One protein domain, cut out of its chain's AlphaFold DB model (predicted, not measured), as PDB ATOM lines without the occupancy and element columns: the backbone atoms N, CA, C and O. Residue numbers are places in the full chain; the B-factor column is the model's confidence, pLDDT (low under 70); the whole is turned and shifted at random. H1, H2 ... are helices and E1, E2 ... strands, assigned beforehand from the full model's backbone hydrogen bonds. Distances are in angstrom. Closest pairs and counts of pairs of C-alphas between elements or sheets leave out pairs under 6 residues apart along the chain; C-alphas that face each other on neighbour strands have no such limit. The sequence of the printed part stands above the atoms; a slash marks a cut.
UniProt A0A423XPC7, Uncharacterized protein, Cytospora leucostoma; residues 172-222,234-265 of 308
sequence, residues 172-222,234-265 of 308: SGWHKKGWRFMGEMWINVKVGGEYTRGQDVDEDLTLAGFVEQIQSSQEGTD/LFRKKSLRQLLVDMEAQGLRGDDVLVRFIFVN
ATOM      1  N   SER A 172     125.436 164.326 163.313       40.28
ATOM      2  CA  SER A 172     124.949 163.002 162.952       40.28
ATOM      3  C   SER A 172     125.772 162.474 161.769       40.28
ATOM      4  O   SER A 172     125.573 162.927 160.645       40.28
ATOM      5  N   GLY A 173     126.682 161.520 162.003       46.59
ATOM      6  CA  GLY A 173     127.346 160.771 160.927       46.59
ATOM      7  C   GLY A 173     128.725 160.202 161.278       46.59
ATOM      8  O   GLY A 173     129.646 160.941 161.593       46.59
ATOM      9  N   TRP A 174     128.842 158.875 161.174       48.47
ATOM     10  CA  TRP A 174     130.039 158.008 161.219       48.47
ATOM     11  C   TRP A 174     130.851 157.866 162.514       48.47
ATOM     12  O   TRP A 174     131.267 156.754 162.825       48.47
ATOM     13  N   HIS A 175     130.922 158.887 163.362       44.06
ATOM     14  CA  HIS A 175     131.199 158.719 164.793       44.06
ATOM     15  C   HIS A 175     130.225 159.594 165.566       44.06
ATOM     16  O   HIS A 175     129.807 160.645 165.088       44.06
ATOM     17  N   LYS A 176     129.914 159.232 166.813       45.81
ATOM     18  CA  LYS A 176     129.193 160.123 167.748       45.81
ATOM     19  C   LYS A 176     129.910 161.489 167.942       45.81
ATOM     20  O   LYS A 176     129.361 162.367 168.597       45.81
ATOM     21  N   LYS A 177     131.137 161.619 167.402       45.66
ATOM     22  CA  LYS A 177     132.069 162.756 167.393       45.66
ATOM     23  C   LYS A 177     132.805 162.910 166.035       45.66
ATOM     24  O   LYS A 177     134.007 163.137 166.028       45.66
ATOM     25  N   GLY A 178     132.151 162.695 164.890       53.56
ATOM     26  CA  GLY A 178     132.786 163.012 163.599       53.56
ATOM     27  C   GLY A 178     133.069 164.517 163.494       53.56
ATOM     28  O   GLY A 178     132.181 165.312 163.808       53.56
ATOM     29  N   TRP A 179     134.291 164.898 163.114       60.00
ATOM     30  CA  TRP A 179     134.682 166.296 162.911       60.00
ATOM     31  C   TRP A 179     134.249 166.748 161.516       60.00
ATOM     32  O   TRP A 179     134.487 166.052 160.527       60.00
ATOM     33  N   ARG A 180     133.559 167.887 161.468       75.25
ATOM     34  CA  ARG A 180     133.262 168.629 160.245       75.25
ATOM     35  C   ARG A 180     133.573 170.087 160.505       75.25
ATOM     36  O   ARG A 180     133.069 170.635 161.491       75.25
ATOM     37  N   PHE A 181     134.358 170.704 159.644       73.31
ATOM     38  CA  PHE A 181     134.704 172.110 159.766       73.31
ATOM     39  C   PHE A 181     134.966 172.675 158.378       73.31
ATOM     40  O   PHE A 181     135.696 172.076 157.606       73.31
ATOM     41  N   MET A 182     134.354 173.817 158.060       77.44
ATOM     42  CA  MET A 182     134.642 174.565 156.827       77.44
ATOM     43  C   MET A 182     134.516 173.757 155.516       77.44
ATOM     44  O   MET A 182     135.255 174.001 154.576       77.44
ATOM     45  N   GLY A 183     133.568 172.815 155.435       79.06
ATOM     46  CA  GLY A 183     133.391 171.966 154.246       79.06
ATOM     47  C   GLY A 183     134.301 170.733 154.219       79.06
ATOM     48  O   GLY A 183     134.141 169.876 153.364       79.06
ATOM     49  N   GLU A 184     135.191 170.569 155.194       81.94
ATOM     50  CA  GLU A 184     135.996 169.362 155.351       81.94
ATOM     51  C   GLU A 184     135.324 168.365 156.302       81.94
ATOM     52  O   GLU A 184     134.631 168.718 157.267       81.94
ATOM     53  N   MET A 185     135.541 167.085 156.025       82.25
ATOM     54  CA  MET A 185     135.040 165.949 156.779       82.25
ATOM     55  C   MET A 185     136.162 164.935 157.000       82.25
ATOM     56  O   MET A 185     136.741 164.417 156.050       82.25
ATOM     57  N   TRP A 186     136.379 164.552 158.259       82.06
ATOM     58  CA  TRP A 186     137.292 163.457 158.585       82.06
ATOM     59  C   TRP A 186     136.612 162.097 158.394       82.06
ATOM     60  O   TRP A 186     135.578 161.810 159.014       82.06
ATOM     61  N   ILE A 187     137.215 161.219 157.594       80.25
ATOM     62  CA  ILE A 187     136.771 159.833 157.410       80.25
ATOM     63  C   ILE A 187     137.866 158.842 157.791       80.25
ATOM     64  O   ILE A 187     139.049 159.116 157.646       80.25
ATOM     65  N   ASN A 188     137.461 157.652 158.237       77.81
ATOM     66  CA  ASN A 188     138.371 156.535 158.481       77.81
ATOM     67  C   ASN A 188     138.240 155.506 157.355       77.81
ATOM     68  O   ASN A 188     137.249 154.780 157.280       77.81
ATOM     69  N   VAL A 189     139.244 155.409 156.496       80.94
ATOM     70  CA  VAL A 189     139.307 154.402 155.440       80.94
ATOM     71  C   VAL A 189     139.973 153.155 155.997       80.94
ATOM     72  O   VAL A 189     141.114 153.188 156.459       80.94
ATOM     73  N   LYS A 190     139.237 152.045 155.989       79.19
ATOM     74  CA  LYS A 190     139.782 150.746 156.369       79.19
ATOM     75  C   LYS A 190     140.381 150.078 155.135       79.19
ATOM     76  O   LYS A 190     139.675 149.848 154.157       79.19
ATOM     77  N   VAL A 191     141.664 149.765 155.209       76.50
ATOM     78  CA  VAL A 191     142.454 149.147 154.147       76.50
ATOM     79  C   VAL A 191     142.704 147.699 154.574       76.50
ATOM     80  O   VAL A 191     143.436 147.426 155.526       76.50
ATOM     81  N   GLY A 192     142.006 146.756 153.940       72.88
ATOM     82  CA  GLY A 192     142.029 145.350 154.353       72.88
ATOM     83  C   GLY A 192     141.398 145.090 155.733       72.88
ATOM     84  O   GLY A 192     140.465 145.771 156.168       72.88
ATOM     85  N   GLY A 193     141.868 144.043 156.419       72.06
ATOM     86  CA  GLY A 193     141.310 143.582 157.697       72.06
ATOM     87  C   GLY A 193     141.785 144.359 158.929       72.06
ATOM     88  O   GLY A 193     141.036 144.450 159.908       72.06
ATOM     89  N   GLU A 194     142.972 144.960 158.872       70.62
ATOM     90  CA  GLU A 194     143.716 145.373 160.073       70.62
ATOM     91  C   GLU A 194     144.094 146.857 160.086       70.62
ATOM     92  O   GLU A 194     144.203 147.446 161.159       70.62
ATOM     93  N   TYR A 195     144.215 147.500 158.923       76.81
ATOM     94  CA  TYR A 195     144.672 148.884 158.846       76.81
ATOM     95  C   TYR A 195     143.504 149.857 158.685       76.81
ATOM     96  O   TYR A 195     142.607 149.658 157.868       76.81
ATOM     97  N   THR A 196     143.491 150.922 159.488       79.38
ATOM     98  CA  THR A 196     142.526 152.023 159.372       79.38
ATOM     99  C   THR A 196     143.284 153.337 159.340       79.38
ATOM    100  O   THR A 196     143.986 153.661 160.296       79.38
ATOM    101  N   ARG A 197     143.108 154.107 158.269       80.06
ATOM    102  CA  ARG A 197     143.708 155.428 158.099       80.06
ATOM    103  C   ARG A 197     142.630 156.491 158.144       80.06
ATOM    104  O   ARG A 197     141.629 156.393 157.440       80.06
ATOM    105  N   GLY A 198     142.828 157.491 158.985       82.75
ATOM    106  CA  GLY A 198     141.993 158.678 158.961       82.75
ATOM    107  C   GLY A 198     142.501 159.685 157.929       82.75
ATOM    108  O   GLY A 198     143.710 159.760 157.701       82.75
ATOM    109  N   GLN A 199     141.590 160.410 157.289       85.75
ATOM    110  CA  GLN A 199     141.917 161.454 156.322       85.75
ATOM    111  C   GLN A 199     140.809 162.503 156.227       85.75
ATOM    112  O   GLN A 199     139.628 162.177 156.390       85.75
ATOM    113  N   ASP A 200     141.206 163.728 155.904       89.25
ATOM    114  CA  ASP A 200     140.303 164.820 155.561       89.25
ATOM    115  C   ASP A 200     139.839 164.706 154.111       89.25
ATOM    116  O   ASP A 200     140.611 164.392 153.203       89.25
ATOM    117  N   VAL A 201     138.547 164.932 153.909       87.56
ATOM    118  CA  VAL A 201     137.881 164.882 152.613       87.56
ATOM    119  C   VAL A 201     136.910 166.045 152.518       87.56
ATOM    120  O   VAL A 201     136.175 166.315 153.465       87.56
ATOM    121  N   ASP A 202     136.882 166.713 151.374       88.19
ATOM    122  CA  ASP A 202     135.944 167.801 151.120       88.19
ATOM    123  C   ASP A 202     134.521 167.235 150.894       88.19
ATOM    124  O   ASP A 202     134.285 166.332 150.083       88.19
ATOM    125  N   GLU A 203     133.556 167.718 151.680       85.25
ATOM    126  CA  GLU A 203     132.159 167.275 151.661       85.25
ATOM    127  C   GLU A 203     131.363 167.829 150.470       85.25
ATOM    128  O   GLU A 203     130.285 167.302 150.143       85.25
ATOM    129  N   ASP A 204     131.893 168.870 149.829       86.44
ATOM    130  CA  ASP A 204     131.363 169.489 148.622       86.44
ATOM    131  C   ASP A 204     131.944 168.873 147.341       86.44
ATOM    132  O   ASP A 204     131.507 169.235 146.245       86.44
ATOM    133  N   LEU A 205     132.825 167.872 147.452       89.38
ATOM    134  CA  LEU A 205     133.208 167.050 146.307       89.38
ATOM    135  C   LEU A 205     132.024 166.248 145.771       89.38
ATOM    136  O   LEU A 205     131.113 165.821 146.495       89.38
ATOM    137  N   THR A 206     132.065 166.013 144.462       90.31
ATOM    138  CA  THR A 206     131.215 165.019 143.810       90.31
ATOM    139  C   THR A 206     131.608 163.623 144.286       90.31
ATOM    140  O   THR A 206     132.702 163.406 144.802       90.31
ATOM    141  N   LEU A 207     130.726 162.642 144.118       85.31
ATOM    142  CA  LEU A 207     131.023 161.277 144.533       85.31
ATOM    143  C   LEU A 207     132.189 160.684 143.734       85.31
ATOM    144  O   LEU A 207     132.960 159.901 144.279       85.31
ATOM    145  N   ALA A 208     132.332 161.087 142.469       83.44
ATOM    146  CA  ALA A 208     133.487 160.745 141.648       83.44
ATOM    147  C   ALA A 208     134.777 161.368 142.207       83.44
ATOM    148  O   ALA A 208     135.716 160.632 142.506       83.44
ATOM    149  N   GLY A 209     134.782 162.684 142.460       88.94
ATOM    150  CA  GLY A 209     135.941 163.385 143.028       88.94
ATOM    151  C   GLY A 209     136.319 162.881 144.424       88.94
ATOM    152  O   GLY A 209     137.491 162.785 144.762       88.94
ATOM    153  N   PHE A 210     135.332 162.460 145.216       89.69
ATOM    154  CA  PHE A 210     135.547 161.769 146.484       89.69
ATOM    155  C   PHE A 210     136.287 160.450 146.299       89.69
ATOM    156  O   PHE A 210     137.281 160.205 146.973       89.69
ATOM    157  N   VAL A 211     135.819 159.585 145.397       86.12
ATOM    158  CA  VAL A 211     136.470 158.293 145.138       86.12
ATOM    159  C   VAL A 211     137.903 158.502 144.656       86.12
ATOM    160  O   VAL A 211     138.797 157.820 145.155       86.12
ATOM    161  N   GLU A 212     138.119 159.455 143.752       86.44
ATOM    162  CA  GLU A 212     139.444 159.823 143.250       86.44
ATOM    163  C   GLU A 212     140.355 160.320 144.378       86.44
ATOM    164  O   GLU A 212     141.437 159.772 144.566       86.44
ATOM    165  N   GLN A 213     139.892 161.253 145.216       89.12
ATOM    166  CA  GLN A 213     140.669 161.763 146.350       89.12
ATOM    167  C   GLN A 213     141.093 160.643 147.312       89.12
ATOM    168  O   GLN A 213     142.232 160.619 147.785       89.12
ATOM    169  N   ILE A 214     140.191 159.698 147.603       86.38
ATOM    170  CA  ILE A 214     140.526 158.544 148.443       86.38
ATOM    171  C   ILE A 214     141.551 157.647 147.749       86.38
ATOM    172  O   ILE A 214     142.442 157.130 148.415       86.38
ATOM    173  N   GLN A 215     141.438 157.441 146.439       83.50
ATOM    174  CA  GLN A 215     142.401 156.638 145.687       83.50
ATOM    175  C   GLN A 215     143.786 157.286 145.694       83.50
ATOM    176  O   GLN A 215     144.732 156.640 146.146       83.50
ATOM    177  N   SER A 216     143.900 158.568 145.331       86.50
ATOM    178  CA  SER A 216     145.176 159.297 145.348       86.50
ATOM    179  C   SER A 216     145.829 159.286 146.733       86.50
ATOM    180  O   SER A 216     147.046 159.176 146.855       86.50
ATOM    181  N   SER A 217     145.038 159.355 147.809       84.00
ATOM    182  CA  SER A 217     145.590 159.302 149.166       84.00
ATOM    183  C   SER A 217     146.137 157.917 149.545       84.00
ATOM    184  O   SER A 217     147.041 157.829 150.386       84.00
ATOM    185  N   GLN A 218     145.607 156.845 148.942       78.94
ATOM    186  CA  GLN A 218     146.090 155.475 149.140       78.94
ATOM    187  C   GLN A 218     147.316 155.146 148.285       78.94
ATOM    188  O   GLN A 218     148.111 154.311 148.705       78.94
ATOM    189  N   GLU A 219     147.516 155.804 147.141       75.50
ATOM    190  CA  GLU A 219     148.682 155.573 146.268       75.50
ATOM    191  C   GLU A 219     150.024 155.828 146.978       75.50
ATOM    192  O   GLU A 219     151.031 155.212 146.638       75.50
ATOM    193  N   GLY A 220     150.028 156.667 148.019       70.31
ATOM    194  CA  GLY A 220     151.181 156.898 148.896       70.31
ATOM    195  C   GLY A 220     151.331 155.917 150.067       70.31
ATOM    196  O   GLY A 220     152.127 156.183 150.964       70.31
ATOM    197  N   THR A 221     150.545 154.839 150.126       70.69
ATOM    198  CA  THR A 221     150.647 153.813 151.180       70.69
ATOM    199  C   THR A 221     151.360 152.562 150.686       70.69
ATOM    200  O   THR A 221     151.303 152.225 149.507       70.69
ATOM    201  N   ASP A 222     151.958 151.819 151.620       69.19
ATOM    202  CA  ASP A 222     152.591 150.520 151.344       69.19
ATOM    203  C   ASP A 222     151.603 149.473 150.802       69.19
ATOM    204  O   ASP A 222     152.004 148.418 150.309       69.19
ATOM    205  N   LEU A 234     133.422 150.487 151.129       74.06
ATOM    206  CA  LEU A 234     132.216 149.952 151.745       74.06
ATOM    207  C   LEU A 234     131.534 151.019 152.603       74.06
ATOM    208  O   LEU A 234     131.999 151.372 153.686       74.06
ATOM    209  N   PHE A 235     130.362 151.473 152.172       72.50
ATOM    210  CA  PHE A 235     129.484 152.340 152.945       72.50
ATOM    211  C   PHE A 235     128.320 151.536 153.535       72.50
ATOM    212  O   PHE A 235     127.480 151.002 152.817       72.50
ATOM    213  N   ARG A 236     128.246 151.428 154.871       72.19
ATOM    214  CA  ARG A 236     127.228 150.616 155.584       72.19
ATOM    215  C   ARG A 236     127.152 149.162 155.085       72.19
ATOM    216  O   ARG A 236     126.063 148.611 154.939       72.19
ATOM    217  N   LYS A 237     128.313 148.545 154.842       75.00
ATOM    218  CA  LYS A 237     128.432 147.199 154.249       75.00
ATOM    219  C   LYS A 237     127.901 147.093 152.809       75.00
ATOM    220  O   LYS A 237     127.707 145.984 152.329       75.00
ATOM    221  N   LYS A 238     127.657 148.218 152.132       77.50
ATOM    222  CA  LYS A 238     127.339 148.270 150.704       77.50
ATOM    223  C   LYS A 238     128.529 148.822 149.933       77.50
ATOM    224  O   LYS A 238     129.171 149.758 150.394       77.50
ATOM    225  N   SER A 239     128.786 148.243 148.773       80.44
ATOM    226  CA  SER A 239     129.763 148.733 147.807       80.44
ATOM    227  C   SER A 239     129.397 150.141 147.327       80.44
ATOM    228  O   SER A 239     128.263 150.371 146.901       80.44
ATOM    229  N   LEU A 240     130.337 151.084 147.402       82.25
ATOM    230  CA  LEU A 240     130.166 152.425 146.848       82.25
ATOM    231  C   LEU A 240     130.182 152.383 145.320       82.25
ATOM    232  O   LEU A 240     129.421 153.118 144.698       82.25
ATOM    233  N   ARG A 241     130.980 151.488 144.717       76.38
ATOM    234  CA  ARG A 241     130.930 151.225 143.272       76.38
ATOM    235  C   ARG A 241     129.548 150.733 142.840       76.38
ATOM    236  O   ARG A 241     129.004 151.258 141.879       76.38
ATOM    237  N   GLN A 242     128.942 149.799 143.575       81.81
ATOM    238  CA  GLN A 242     127.577 149.347 143.288       81.81
ATOM    239  C   GLN A 242     126.566 150.482 143.453       81.81
ATOM    240  O   GLN A 242     125.676 150.622 142.626       81.81
ATOM    241  N   LEU A 243     126.718 151.324 144.483       82.44
ATOM    242  CA  LEU A 243     125.854 152.492 144.656       82.44
ATOM    243  C   LEU A 243     125.961 153.455 143.464       82.44
ATOM    244  O   LEU A 243     124.941 153.955 143.006       82.44
ATOM    245  N   LEU A 244     127.173 153.693 142.955       82.00
ATOM    246  CA  LEU A 244     127.403 154.497 141.754       82.00
ATOM    247  C   LEU A 244     126.712 153.891 140.526       82.00
ATOM    248  O   LEU A 244     126.015 154.613 139.822       82.00
ATOM    249  N   VAL A 245     126.834 152.577 140.318       83.50
ATOM    250  CA  VAL A 245     126.147 151.855 139.230       83.50
ATOM    251  C   VAL A 245     124.624 151.961 139.365       83.50
ATOM    252  O   VAL A 245     123.935 152.261 138.393       83.50
ATOM    253  N   ASP A 246     124.085 151.772 140.573       83.00
ATOM    254  CA  ASP A 246     122.646 151.874 140.843       83.00
ATOM    255  C   ASP A 246     122.123 153.301 140.591       83.00
ATOM    256  O   ASP A 246     120.996 153.487 140.132       83.00
ATOM    257  N   MET A 247     122.935 154.316 140.895       81.50
ATOM    258  CA  MET A 247     122.616 155.720 140.641       81.50
ATOM    259  C   MET A 247     122.669 156.053 139.150       81.50
ATOM    260  O   MET A 247     121.765 156.718 138.645       81.50
ATOM    261  N   GLU A 248     123.672 155.547 138.435       83.00
ATOM    262  CA  GLU A 248     123.797 155.718 136.989       83.00
ATOM    263  C   GLU A 248     122.628 155.064 136.245       83.00
ATOM    264  O   GLU A 248     122.031 155.690 135.368       83.00
ATOM    265  N   ALA A 249     122.200 153.872 136.674       82.19
ATOM    266  CA  ALA A 249     120.998 153.211 136.162       82.19
ATOM    267  C   ALA A 249     119.713 154.037 136.386       82.19
ATOM    268  O   ALA A 249     118.743 153.897 135.643       82.19
ATOM    269  N   GLN A 250     119.706 154.924 137.386       80.94
ATOM    270  CA  GLN A 250     118.621 155.876 137.659       80.94
ATOM    271  C   GLN A 250     118.814 157.234 136.957       80.94
ATOM    272  O   GLN A 250     118.032 158.160 137.179       80.94
ATOM    273  N   GLY A 251     119.839 157.370 136.112       84.88
ATOM    274  CA  GLY A 251     120.149 158.590 135.368       84.88
ATOM    275  C   GLY A 251     120.902 159.654 136.172       84.88
ATOM    276  O   GLY A 251     120.966 160.804 135.738       84.88
ATOM    277  N   LEU A 252     121.461 159.307 137.336       80.56
ATOM    278  CA  LEU A 252     122.343 160.182 138.111       80.56
ATOM    279  C   LEU A 252     123.804 159.860 137.803       80.56
ATOM    280  O   LEU A 252     124.273 158.763 138.090       80.56
ATOM    281  N   ARG A 253     124.553 160.835 137.289       81.81
ATOM    282  CA  ARG A 253     126.004 160.687 137.128       81.81
ATOM    283  C   ARG A 253     126.707 160.887 138.472       81.81
ATOM    284  O   ARG A 253     126.234 161.650 139.316       81.81
ATOM    285  N   GLY A 254     127.856 160.239 138.667       73.62
ATOM    286  CA  GLY A 254     128.676 160.414 139.876       73.62
ATOM    287  C   GLY A 254     129.074 161.876 140.126       73.62
ATOM    288  O   GLY A 254     129.133 162.314 141.276       73.62
ATOM    289  N   ASP A 255     129.235 162.648 139.050       83.56
ATOM    290  CA  ASP A 255     129.548 164.083 139.076       83.56
ATOM    291  C   ASP A 255     128.385 164.958 139.566       83.56
ATOM    292  O   ASP A 255     128.576 166.094 139.994       83.56
ATOM    293  N   ASP A 256     127.158 164.439 139.543       79.81
ATOM    294  CA  ASP A 256     125.969 165.191 139.940       79.81
ATOM    295  C   ASP A 256     125.648 165.089 141.429       79.81
ATOM    296  O   ASP A 256     124.780 165.819 141.931       79.81
ATOM    297  N   VAL A 257     126.313 164.187 142.154       79.50
ATOM    298  CA  VAL A 257     125.970 163.885 143.542       79.50
ATOM    299  C   VAL A 257     127.106 164.246 144.469       79.50
ATOM    300  O   VAL A 257     128.166 163.640 144.446       79.50
ATOM    301  N   LEU A 258     126.843 165.227 145.327       83.06
ATOM    302  CA  LEU A 258     127.792 165.657 146.343       83.06
ATOM    303  C   LEU A 258     127.838 164.662 147.501       83.06
ATOM    304  O   LEU A 258     126.793 164.173 147.952       83.06
ATOM    305  N   VAL A 259     129.037 164.451 148.039       82.81
ATOM    306  CA  VAL A 259     129.304 163.612 149.216       82.81
ATOM    307  C   VAL A 259     128.362 163.981 150.355       82.81
ATOM    308  O   VAL A 259     127.640 163.124 150.874       82.81
ATOM    309  N   ARG A 260     128.238 165.269 150.693       80.69
ATOM    310  CA  ARG A 260     127.328 165.706 151.761       80.69
ATOM    311  C   ARG A 260     125.900 165.167 151.618       80.69
ATOM    312  O   ARG A 260     125.271 164.874 152.629       80.69
ATOM    313  N   PHE A 261     125.369 164.953 150.411       75.81
ATOM    314  CA  PHE A 261     124.002 164.443 150.257       75.81
ATOM    315  C   PHE A 261     123.857 162.972 150.648       75.81
ATOM    316  O   PHE A 261     122.840 162.609 151.240       75.81
ATOM    317  N   ILE A 262     124.884 162.160 150.408       76.06
ATOM    318  CA  ILE A 262     124.911 160.735 150.767       76.06
ATOM    319  C   ILE A 262     125.225 160.555 152.257       76.06
ATOM    320  O   ILE A 262     124.669 159.681 152.927       76.06
ATOM    321  N   PHE A 263     126.078 161.415 152.813       70.38
ATOM    322  CA  PHE A 263     126.581 161.259 154.178       70.38
ATOM    323  C   PHE A 263     125.771 162.019 155.253       70.38
ATOM    324  O   PHE A 263     126.001 161.798 156.442       70.38
ATOM    325  N   VAL A 264     124.792 162.867 154.892       58.12
ATOM    326  CA  VAL A 264     123.979 163.659 155.853       58.12
ATOM    327  C   VAL A 264     122.723 162.938 156.389       58.12
ATOM    328  O   VAL A 264     122.312 163.210 157.515       58.12
ATOM    329  N   ASN A 265     122.112 161.976 155.683       44.72
ATOM    330  CA  ASN A 265     120.818 161.373 156.098       44.72
ATOM    331  C   ASN A 265     120.921 160.089 156.960       44.72
ATOM    332  O   ASN A 265     120.122 159.154 156.866       44.72
TER     333      ASN A 265
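Overview. This is residues 172 to 222 and 234 to 265 of the 308 residues of an uncharacterized protein of Cytospora leucostoma (UniProt A0A423XPC7). A long strand hairpin, E1 and E2, makes one side; H1 runs past E2, and H2 and the short H3 lie toward the first residues of H1, with few contacts. The 83 printed residues include two antiparallel strands, then three helices: mixed, compact, radius of gyration of the C-alphas 13.0 A, spans 35 by 29 by 22 A.

Arrangement. E1, residues 184 to 191, and E2, residues 195 to 202, form a hairpin, antiparallel at 154 degrees; N 187 and O 199 are within hydrogen-bond range, 2.9 A. H1, residues 207 to 219, comes closest to E2 at the C-alphas of Phe 210 and Val 201, 7.3 A. H1 and H2, residues 240 to 249, are near each other, with 6 pairs of C-alphas within 10 A. H1 and H3, residues 259 to 263, are close but not clearly touching; their closest C-alphas, of Leu 207 and Val 259, are 5.5 A apart. In H1, H2 and H3 every O i to N i+4 pair is within hydrogen-bond range.

Along the chain. E1 spans 21.3 A from C-alpha 184 at (135.996, 169.362, 155.351), E2 22.2 A, H1 18.6 A, H2 14.1 A, and H3 6.1 A to C-alpha 263 at (126.581, 161.259, 154.178).

Size, cuts and confidence. Residues 223 to 233 are cut out; C-alphas 222 and 234 are 20.4 A apart. The pLDDT is under 70 at residues 172 to 179, 222 and 264 to 265.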